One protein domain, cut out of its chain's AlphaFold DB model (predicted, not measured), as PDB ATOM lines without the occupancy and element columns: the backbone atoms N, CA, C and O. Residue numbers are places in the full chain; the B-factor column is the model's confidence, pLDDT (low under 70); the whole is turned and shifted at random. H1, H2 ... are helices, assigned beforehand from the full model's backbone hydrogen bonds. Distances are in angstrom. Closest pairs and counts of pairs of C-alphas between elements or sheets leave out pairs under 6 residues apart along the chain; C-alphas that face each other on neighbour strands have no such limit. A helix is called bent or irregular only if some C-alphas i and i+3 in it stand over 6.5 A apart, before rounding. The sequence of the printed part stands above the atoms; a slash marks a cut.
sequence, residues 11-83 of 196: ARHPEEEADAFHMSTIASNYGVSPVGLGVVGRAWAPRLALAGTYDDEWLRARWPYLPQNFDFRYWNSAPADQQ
ATOM      1  N   ALA A  11     298.384 228.683 364.348       84.31
ATOM      2  CA  ALA A  11     299.640 227.945 364.421       84.31
ATOM      3  C   ALA A  11     300.623 228.657 365.367       84.31
ATOM      4  O   ALA A  11     300.729 229.884 365.354       84.31
ATOM      5  N   ARG A  12     301.347 227.890 366.191       85.75
ATOM      6  CA  ARG A  12     302.456 228.397 367.012       85.75
ATOM      7  C   ARG A  12     303.774 227.938 366.408       85.75
ATOM      8  O   ARG A  12     303.915 226.764 366.075       85.75
ATOM      9  N   HIS A  13     304.718 228.862 366.294       86.38
ATOM     10  CA  HIS A  13     306.073 228.574 365.840       86.38
ATOM     11  C   HIS A  13     307.002 228.377 367.042       86.38
ATOM     12  O   HIS A  13     306.776 229.015 368.075       86.38
ATOM     13  N   PRO A  14     308.023 227.511 366.930       86.31
ATOM     14  CA  PRO A  14     309.105 227.467 367.907       86.31
ATOM     15  C   PRO A  14     309.852 228.812 367.942       86.31
ATOM     16  O   PRO A  14     309.870 229.541 366.952       86.31
ATOM     17  N   GLU A  15     310.455 229.137 369.088       86.88
ATOM     18  CA  GLU A  15     311.253 230.366 369.271       86.88
ATOM     19  C   GLU A  15     312.662 230.263 368.658       86.88
ATOM     20  O   GLU A  15     313.355 231.267 368.518       86.88
ATOM     21  N   GLU A  16     313.086 229.052 368.297       88.44
ATOM     22  CA  GLU A  16     314.378 228.779 367.670       88.44
ATOM     23  C   GLU A  16     314.432 229.312 366.232       88.44
ATOM     24  O   GLU A  16     313.427 229.325 365.514       88.44
ATOM     25  N   GLU A  17     315.626 229.709 365.780       84.50
ATOM     26  CA  GLU A  17     315.840 230.031 364.369       84.50
ATOM     27  C   GLU A  17     315.557 228.797 363.503       84.50
ATOM     28  O   GLU A  17     316.099 227.711 363.715       84.50
ATOM     29  N   ALA A  18     314.688 228.974 362.512       85.50
ATOM     30  CA  ALA A  18     314.322 227.931 361.571       85.50
ATOM     31  C   ALA A  18     314.966 228.218 360.215       85.50
ATOM     32  O   ALA A  18     314.741 229.273 359.618       85.50
ATOM     33  N   ASP A  19     315.731 227.254 359.708       90.00
ATOM     34  CA  ASP A  19     316.172 227.276 358.320       90.00
ATOM     35  C   ASP A  19     315.000 227.010 357.352       90.00
ATOM     36  O   ASP A  19     313.857 226.749 357.745       90.00
ATOM     37  N   ALA A  20     315.284 227.063 356.051       90.75
ATOM     38  CA  ALA A  20     314.290 226.866 355.003       90.75
ATOM     39  C   ALA A  20     313.526 225.530 355.108       90.75
ATOM     40  O   ALA A  20     312.317 225.485 354.851       90.75
ATOM     41  N   PHE A  21     314.213 224.445 355.479       91.31
ATOM     42  CA  PHE A  21     313.617 223.115 355.586       91.31
ATOM     43  C   PHE A  21     312.756 223.012 356.840       91.31
ATOM     44  O   PHE A  21     311.612 222.565 356.760       91.31
ATOM     45  N   HIS A  22     313.258 223.512 357.968       90.88
ATOM     46  CA  HIS A  22     312.520 223.557 359.220       90.88
ATOM     47  C   HIS A  22     311.255 224.420 359.087       90.88
ATOM     48  O   HIS A  22     310.176 223.988 359.489       90.88
ATOM     49  N   MET A  23     311.330 225.580 358.419       90.12
ATOM     50  CA  MET A  23     310.150 226.394 358.097       90.12
ATOM     51  C   MET A  23     309.110 225.621 357.275       90.12
ATOM     52  O   MET A  23     307.911 225.734 357.537       90.12
ATOM     53  N   SER A  24     309.547 224.818 356.300       89.81
ATOM     54  CA  SER A  24     308.650 223.961 355.517       89.81
ATOM     55  C   SER A  24     307.996 222.877 356.375       89.81
ATOM     56  O   SER A  24     306.802 222.626 356.218       89.81
ATOM     57  N   THR A  25     308.737 222.259 357.297       90.19
ATOM     58  CA  THR A  25     308.196 221.265 358.238       90.19
ATOM     59  C   THR A  25     307.180 221.884 359.197       90.19
ATOM     60  O   THR A  25     306.112 221.312 359.420       90.19
ATOM     61  N   ILE A  26     307.462 223.078 359.727       89.62
ATOM     62  CA  ILE A  26     306.514 223.809 360.577       89.62
ATOM     63  C   ILE A  26     305.224 224.097 359.796       89.62
ATOM     64  O   ILE A  26     304.136 223.797 360.287       89.62
ATOM     65  N   ALA A  27     305.338 224.600 358.563       88.06
ATOM     66  CA  ALA A  27     304.187 224.899 357.712       88.06
ATOM     67  C   ALA A  27     303.356 223.652 357.355       88.06
ATOM     68  O   ALA A  27     302.131 223.735 357.303       88.06
ATOM     69  N   SER A  28     303.987 222.485 357.161       86.62
ATOM     70  CA  SER A  28     303.257 221.234 356.893       86.62
ATOM     71  C   SER A  28     302.427 220.731 358.077       86.62
ATOM     72  O   SER A  28     301.512 219.937 357.880       86.62
ATOM     73  N   ASN A  29     302.717 221.210 359.289       87.44
ATOM     74  CA  ASN A  29     301.977 220.861 360.502       87.44
ATOM     75  C   ASN A  29     300.815 221.822 360.791       87.44
ATOM     76  O   ASN A  29     300.164 221.708 361.832       87.44
ATOM     77  N   TYR A  30     300.543 222.785 359.906       87.06
ATOM     78  CA  TYR A  30     299.359 223.622 360.048       87.06
ATOM     79  C   TYR A  30     298.104 222.768 359.879       87.06
ATOM     80  O   TYR A  30     298.004 221.955 358.964       87.06
ATOM     81  N   GLY A  31     297.113 222.972 360.752       83.56
ATOM     82  CA  GLY A  31     295.871 222.189 360.727       83.56
ATOM     83  C   GLY A  31     295.038 222.371 359.451       83.56
ATOM     84  O   GLY A  31     294.116 221.596 359.211       83.56
ATOM     85  N   VAL A  32     295.346 223.394 358.645       84.38
ATOM     86  CA  VAL A  32     294.685 223.727 357.379       84.38
ATOM     87  C   VAL A  32     295.715 224.254 356.379       84.38
ATOM     88  O   VAL A  32     296.622 224.996 356.759       84.38
ATOM     89  N   SER A  33     295.558 223.911 355.099       80.50
ATOM     90  CA  SER A  33     296.359 224.492 354.017       80.50
ATOM     91  C   SER A  33     295.574 225.622 353.350       80.50
ATOM     92  O   SER A  33     294.443 225.381 352.920       80.50
ATOM     93  N   PRO A  34     296.129 226.841 353.228       80.88
ATOM     94  CA  PRO A  34     295.484 227.885 352.446       80.88
ATOM     95  C   PRO A  34     295.425 227.464 350.973       80.88
ATOM     96  O   PRO A  34     296.404 226.955 350.425       80.88
ATOM     97  N   VAL A  35     294.282 227.706 350.333       84.12
ATOM     98  CA  VAL A  35     294.102 227.547 348.886       84.12
ATOM     99  C   VAL A  35     293.981 228.941 348.292       84.12
ATOM    100  O   VAL A  35     293.148 229.739 348.722       84.12
ATOM    101  N   GLY A  36     294.839 229.255 347.329       88.25
ATOM    102  CA  GLY A  36     294.872 230.565 346.697       88.25
ATOM    103  C   GLY A  36     295.337 230.464 345.255       88.25
ATOM    104  O   GLY A  36     296.118 229.588 344.907       88.25
ATOM    105  N   LEU A  37     294.864 231.386 344.424       91.69
ATOM    106  CA  LEU A  37     295.193 231.468 342.994       91.69
ATOM    107  C   LEU A  37     296.327 232.470 342.707       91.69
ATOM    108  O   LEU A  37     296.627 232.794 341.563       91.69
ATOM    109  N   GLY A  38     296.924 233.018 343.768       91.88
ATOM    110  CA  GLY A  38     297.991 234.006 343.687       91.88
ATOM    111  C   GLY A  38     299.381 233.383 343.593       91.88
ATOM    112  O   GLY A  38     299.596 232.210 343.894       91.88
ATOM    113  N   VAL A  39     300.355 234.213 343.229       93.50
ATOM    114  CA  VAL A  39     301.773 233.846 343.235       93.50
ATOM    115  C   VAL A  39     302.243 233.488 344.648       93.50
ATOM    116  O   VAL A  39     302.061 234.257 345.590       93.50
ATOM    117  N   VAL A  40     302.950 232.364 344.776       93.56
ATOM    118  CA  VAL A  40     303.669 231.997 346.002       93.56
ATOM    119  C   VAL A  40     305.008 232.733 346.039       93.56
ATOM    120  O   VAL A  40     305.803 232.630 345.105       93.56
ATOM    121  N   GLY A  41     305.297 233.475 347.110       93.56
ATOM    122  CA  GLY A  41     306.542 234.240 347.249       93.56
ATOM    123  C   GLY A  41     307.803 233.367 347.351       93.56
ATOM    124  O   GLY A  41     307.776 232.280 347.918       93.56
ATOM    125  N   ARG A  42     308.943 233.857 346.841       94.31
ATOM    126  CA  ARG A  42     310.243 233.142 346.898       94.31
ATOM    127  C   ARG A  42     310.735 232.858 348.321       94.31
ATOM    128  O   ARG A  42     311.391 231.850 348.542       94.31
ATOM    129  N   ALA A  43     310.438 233.761 349.251       91.81
ATOM    130  CA  ALA A  43     310.827 233.657 350.656       91.81
ATOM    131  C   ALA A  43     309.827 232.850 351.503       91.81
ATOM    132  O   ALA A  43     310.012 232.711 352.705       91.81
ATOM    133  N   TRP A  44     308.734 232.363 350.911       91.00
ATOM    134  CA  TRP A  44     307.713 231.628 351.653       91.00
ATOM    135  C   TRP A  44     308.065 230.150 351.701       91.00
ATOM    136  O   TRP A  44     308.553 229.606 350.711       91.00
ATOM    137  N   ALA A  45     307.762 229.499 352.824       88.19
ATOM    138  CA  ALA A  45     308.108 228.104 353.091       88.19
ATOM    139  C   ALA A  45     307.831 227.121 351.928       88.19
ATOM    140  O   ALA A  45     308.724 226.325 351.640       88.19
ATOM    141  N   PRO A  46     306.704 227.207 351.177       87.44
ATOM    142  CA  PRO A  46     306.443 226.280 350.071       87.44
ATOM    143  C   PRO A  46     307.469 226.347 348.929       87.44
ATOM    144  O   PRO A  46     307.598 225.397 348.164       87.44
ATOM    145  N   ARG A  47     308.183 227.474 348.789       93.31
ATOM    146  CA  ARG A  47     309.253 227.653 347.798       93.31
ATOM    147  C   ARG A  47     310.629 227.683 348.439       93.31
ATOM    148  O   ARG A  47     311.550 227.128 347.862       93.31
ATOM    149  N   LEU A  48     310.788 228.302 349.603       93.69
ATOM    150  CA  LEU A  48     312.095 228.572 350.201       93.69
ATOM    151  C   LEU A  48     312.948 227.303 350.363       93.69
ATOM    152  O   LEU A  48     314.123 227.328 350.014       93.69
ATOM    153  N   ALA A  49     312.351 226.185 350.785       93.31
ATOM    154  CA  ALA A  49     313.050 224.901 350.919       93.31
ATOM    155  C   ALA A  49     313.619 224.358 349.590       93.31
ATOM    156  O   ALA A  49     314.605 223.626 349.587       93.31
ATOM    157  N   LEU A  50     313.043 224.742 348.445       95.75
ATOM    158  CA  LEU A  50     313.515 224.343 347.113       95.75
ATOM    159  C   LEU A  50     314.803 225.072 346.704       95.75
ATOM    160  O   LEU A  50     315.483 224.640 345.776       95.75
ATOM    161  N   ALA A  51     315.164 226.163 347.389       95.94
ATOM    162  CA  ALA A  51     316.411 226.875 347.132       95.94
ATOM    163  C   ALA A  51     317.656 226.055 347.531       95.94
ATOM    164  O   ALA A  51     318.764 226.408 347.137       95.94
ATOM    165  N   GLY A  52     317.491 224.956 348.274       94.69
ATOM    166  CA  GLY A  52     318.602 224.157 348.780       94.69
ATOM    167  C   GLY A  52     319.302 224.808 349.976       94.69
ATOM    168  O   GLY A  52     318.801 225.764 350.569       94.69
ATOM    169  N   THR A  53     320.463 224.269 350.341       94.06
ATOM    170  CA  THR A  53     321.207 224.682 351.541       94.06
ATOM    171  C   THR A  53     322.347 225.632 351.182       94.06
ATOM    172  O   THR A  53     323.212 225.288 350.379       94.06
ATOM    173  N   TYR A  54     322.357 226.816 351.796       93.25
ATOM    174  CA  TYR A  54     323.399 227.838 351.640       93.25
ATOM    175  C   TYR A  54     324.190 227.989 352.947       93.25
ATOM    176  O   TYR A  54     324.017 228.965 353.672       93.25
ATOM    177  N   ASP A  55     325.019 226.998 353.270       93.31
ATOM    178  CA  ASP A  55     325.848 226.952 354.482       93.31
ATOM    179  C   ASP A  55     327.339 227.246 354.196       93.31
ATOM    180  O   ASP A  55     327.743 227.552 353.067       93.31
ATOM    181  N   ASP A  56     328.180 227.149 355.230       96.19
ATOM    182  CA  ASP A  56     329.630 227.365 355.134       96.19
ATOM    183  C   ASP A  56     330.339 226.351 354.219       96.19
ATOM    184  O   ASP A  56     331.429 226.619 353.703       96.19
ATOM    185  N   GLU A  57     329.772 225.161 354.016       95.75
ATOM    186  CA  GLU A  57     330.324 224.186 353.078       95.75
ATOM    187  C   GLU A  57     330.058 224.617 351.638       95.75
ATOM    188  O   GLU A  57     330.997 224.677 350.835       95.75
ATOM    189  N   TRP A  58     328.820 225.007 351.326       96.62
ATOM    190  CA  TRP A  58     328.490 225.604 350.036       96.62
ATOM    191  C   TRP A  58     329.366 226.830 349.749       96.62
ATOM    192  O   TRP A  58     329.938 226.934 348.657       96.62
ATOM    193  N   LEU A  59     329.539 227.719 350.733       97.50
ATOM    194  CA  LEU A  59     330.338 228.932 350.566       97.50
ATOM    195  C   LEU A  59     331.799 228.611 350.219       97.50
ATOM    196  O   LEU A  59     332.377 229.248 349.340       97.50
ATOM    197  N   ARG A  60     332.395 227.607 350.874       97.31
ATOM    198  CA  ARG A  60     333.794 227.212 350.641       97.31
ATOM    199  C   ARG A  60     334.005 226.437 349.342       97.31
ATOM    200  O   ARG A  60     335.048 226.606 348.716       97.31
ATOM    201  N   ALA A  61     333.075 225.558 348.968       96.50
ATOM    202  CA  ALA A  61     333.315 224.549 347.932       96.50
ATOM    203  C   ALA A  61     332.526 224.759 346.629       96.50
ATOM    204  O   ALA A  61     332.875 224.172 345.604       96.50
ATOM    205  N   ARG A  62     331.441 225.543 346.650       96.12
ATOM    206  CA  ARG A  62     330.475 225.631 345.539       96.12
ATOM    207  C   ARG A  62     330.207 227.041 345.053       96.12
ATOM    208  O   ARG A  62     329.823 227.183 343.893       96.12
ATOM    209  N   TRP A  63     330.396 228.060 345.889       95.69
ATOM    210  CA  TRP A  63     330.272 229.453 345.464       95.69
ATOM    211  C   TRP A  63     331.071 229.706 344.169       95.69
ATOM    212  O   TRP A  63     332.232 229.296 344.092       95.69
ATOM    213  N   PRO A  64     330.500 230.370 343.142       95.44
ATOM    214  CA  PRO A  64     329.203 231.062 343.087       95.44
ATOM    215  C   PRO A  64     328.044 230.238 342.480       95.44
ATOM    216  O   PRO A  64     327.039 230.805 342.052       95.44
ATOM    217  N   TYR A  65     328.170 228.914 342.380       96.00
ATOM    218  CA  TYR A  65     327.140 228.050 341.796       96.00
ATOM    219  C   TYR A  65     326.010 227.720 342.787       96.00
ATOM    220  O   TYR A  65     326.165 227.848 344.001       96.00
ATOM    221  N   LEU A  66     324.867 227.250 342.269       95.94
ATOM    222  CA  LEU A  66     323.731 226.798 343.087       95.94
ATOM    223  C   LEU A  66     324.128 225.635 344.025       95.94
ATOM    224  O   LEU A  66     325.018 224.848 343.666       95.94
ATOM    225  N   PRO A  67     323.462 225.472 345.185       96.19
ATOM    226  CA  PRO A  67     323.603 224.298 346.048       96.19
ATOM    227  C   PRO A  67     323.347 222.974 345.319       96.19
ATOM    228  O   PRO A  67     322.678 222.928 344.287       96.19
ATOM    229  N   GLN A  68     323.879 221.865 345.842       94.69
ATOM    230  CA  GLN A  68     323.710 220.545 345.212       94.69
ATOM    231  C   GLN A  68     322.271 220.048 345.244       94.69
ATOM    232  O   GLN A  68     321.829 219.391 344.308       94.69
ATOM    233  N   ASN A  69     321.563 220.386 346.312       95.25
ATOM    234  CA  ASN A  69     320.167 220.059 346.546       95.25
ATOM    235  C   ASN A  69     319.204 221.157 346.062       95.25
ATOM    236  O   ASN A  69     318.050 221.163 346.478       95.25
ATOM    237  N   PHE A  70     319.657 222.091 345.216       96.88
ATOM    238  CA  PHE A  70     318.771 223.084 344.614       96.88
ATOM    239  C   PHE A  70     317.747 222.399 343.700       96.88
ATOM    240  O   PHE A  70     318.113 221.659 342.785       96.88
ATOM    241  N   ASP A  71     316.469 222.696 343.903       96.12
ATOM    242  CA  ASP A  71     315.381 222.208 343.070       96.12
ATOM    243  C   ASP A  71     314.875 223.333 342.158       96.12
ATOM    244  O   ASP A  71     314.409 224.376 342.616       96.12
ATOM    245  N   PHE A  72     314.922 223.123 340.838       93.75
ATOM    246  CA  PHE A  72     314.497 224.119 339.848       93.75
ATOM    247  C   PHE A  72     313.020 224.516 339.944       93.75
ATOM    248  O   PHE A  72     312.658 225.602 339.481       93.75
ATOM    249  N   ARG A  73     312.181 223.715 340.614       93.38
ATOM    250  CA  ARG A  73     310.814 224.113 340.982       93.38
ATOM    251  C   ARG A  73     310.794 225.378 341.840       93.38
ATOM    252  O   ARG A  73     309.790 226.084 341.816       93.38
ATOM    253  N   TYR A  74     311.901 225.735 342.505       95.31
ATOM    254  CA  TYR A  74     312.075 227.016 343.192       95.31
ATOM    255  C   TYR A  74     311.683 228.209 342.319       95.31
ATOM    256  O   TYR A  74     311.115 229.175 342.827       95.31
ATOM    257  N   TRP A  75     311.933 228.152 341.007       93.06
ATOM    258  CA  TRP A  75     311.616 229.242 340.084       93.06
ATOM    259  C   TRP A  75     310.165 229.282 339.612       93.06
ATOM    260  O   TRP A  75     309.739 230.320 339.106       93.06
ATOM    261  N   ASN A  76     309.380 228.232 339.852       94.25
ATOM    262  CA  ASN A  76     307.956 228.251 339.564       94.25
ATOM    263  C   ASN A  76     307.196 228.957 340.695       94.25
ATOM    264  O   ASN A  76     307.249 228.554 341.855       94.25
ATOM    265  N   SER A  77     306.522 230.055 340.365       94.88
ATOM    266  CA  SER A  77     305.744 230.845 341.319       94.88
ATOM    267  C   SER A  77     304.285 230.420 341.438       94.88
ATOM    268  O   SER A  77     303.598 230.925 342.326       94.88
ATOM    269  N   ALA A  78     303.804 229.550 340.548       95.00
ATOM    270  CA  ALA A  78     302.445 229.041 340.617       95.00
ATOM    271  C   ALA A  78     302.290 228.100 341.829       95.00
ATOM    272  O   ALA A  78     303.196 227.294 342.088       95.00
ATOM    273  N   PRO A  79     301.168 228.176 342.566       92.81
ATOM    274  CA  PRO A  79     300.796 227.172 343.559       92.81
ATOM    275  C   PRO A  79     300.892 225.755 342.986       92.81
ATOM    276  O   PRO A  79     300.630 225.549 341.803       92.81
ATOM    277  N   ALA A  80     301.310 224.782 343.798       90.31
ATOM    278  CA  ALA A  80     301.649 223.436 343.322       90.31
ATOM    279  C   ALA A  80     300.484 222.726 342.608       90.31
ATOM    280  O   ALA A  80     300.708 221.992 341.651       90.31
ATOM    281  N   ASP A  81     299.253 222.984 343.044       91.62
ATOM    282  CA  ASP A  81     298.006 222.480 342.459       91.62
ATOM    283  C   ASP A  81     297.616 223.165 341.135       91.62
ATOM    284  O   ASP A  81     296.761 222.666 340.410       91.62
ATOM    285  N   GLN A  82     298.266 224.278 340.792       93.88
ATOM    286  CA  GLN A  82     298.080 225.037 339.550       93.88
ATOM    287  C   GLN A  82     299.253 224.868 338.575       93.88
ATOM    288  O   GLN A  82     299.284 225.499 337.516       93.88
ATOM    289  N   GLN A  83     300.235 224.027 338.907       94.69
ATOM    290  CA  GLN A  83     301.340 223.710 338.010       94.69
ATOM    291  C   GLN A  83     300.921 222.618 337.026       94.69
ATOM    292  O   GLN A  83     300.614 221.491 337.408       94.69
TER     293      GLN A  83
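This is residues 11 to 83 of the 196 residues of an uncharacterized protein of Burkholderia sp. NK8 (UniProt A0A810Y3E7). Little regular structure is present in this flat, mostly looped model: H1, H2 and H4 make a short row with H2 in the middle, while H3 sits alone towards one end and the link of residues 29 to 44 swings out at the other. The printed part has 73 residues with four named helices, H1 to H4 in chain order, and no named strand; the class is all helix, with 26 residues in named elements. It is only just loose, close to compact, with a radius of gyration of the C-alphas of 13.8 A and spans of 40 by 32 by 14 A.

H1, residues 20 to 28, and H2, residues 45 to 51, form a helical hairpin and touch, the closest C-alphas being those of Ala 20 and Ala 49, 4.7 A apart. They run opposite ways at a shallow tilt of 28 degrees. H2 touches H4, residues 72 to 75, closest at the C-alphas of Leu 50 and Tyr 74, 5.0 A. H3, residues 56 to 61, touches no helix. Every O i to N i+4 pair is within hydrogen-bond range in H1 and H3; H2 has 0 of 3, but 2 of 4 O i to N i+3 pairs, and H4 is too short.

H1 measures 12.5 A from C-alpha 20 at (314.290, 226.866, 355.003), H2 10.3 A, H3 8.6 A and H4 5.9 A, to C-alpha 75 at (311.616, 229.242, 340.084). H2 is only just irregular: C-alphas 46 and 49 are 6.8 A apart.

The two C-alphas farthest apart, those of Val 32 and Arg 60, are 39.8 A apart. The printed part has no cut, the link from H1 to H2 is long, and no printed residue is under 70 in pLDDT.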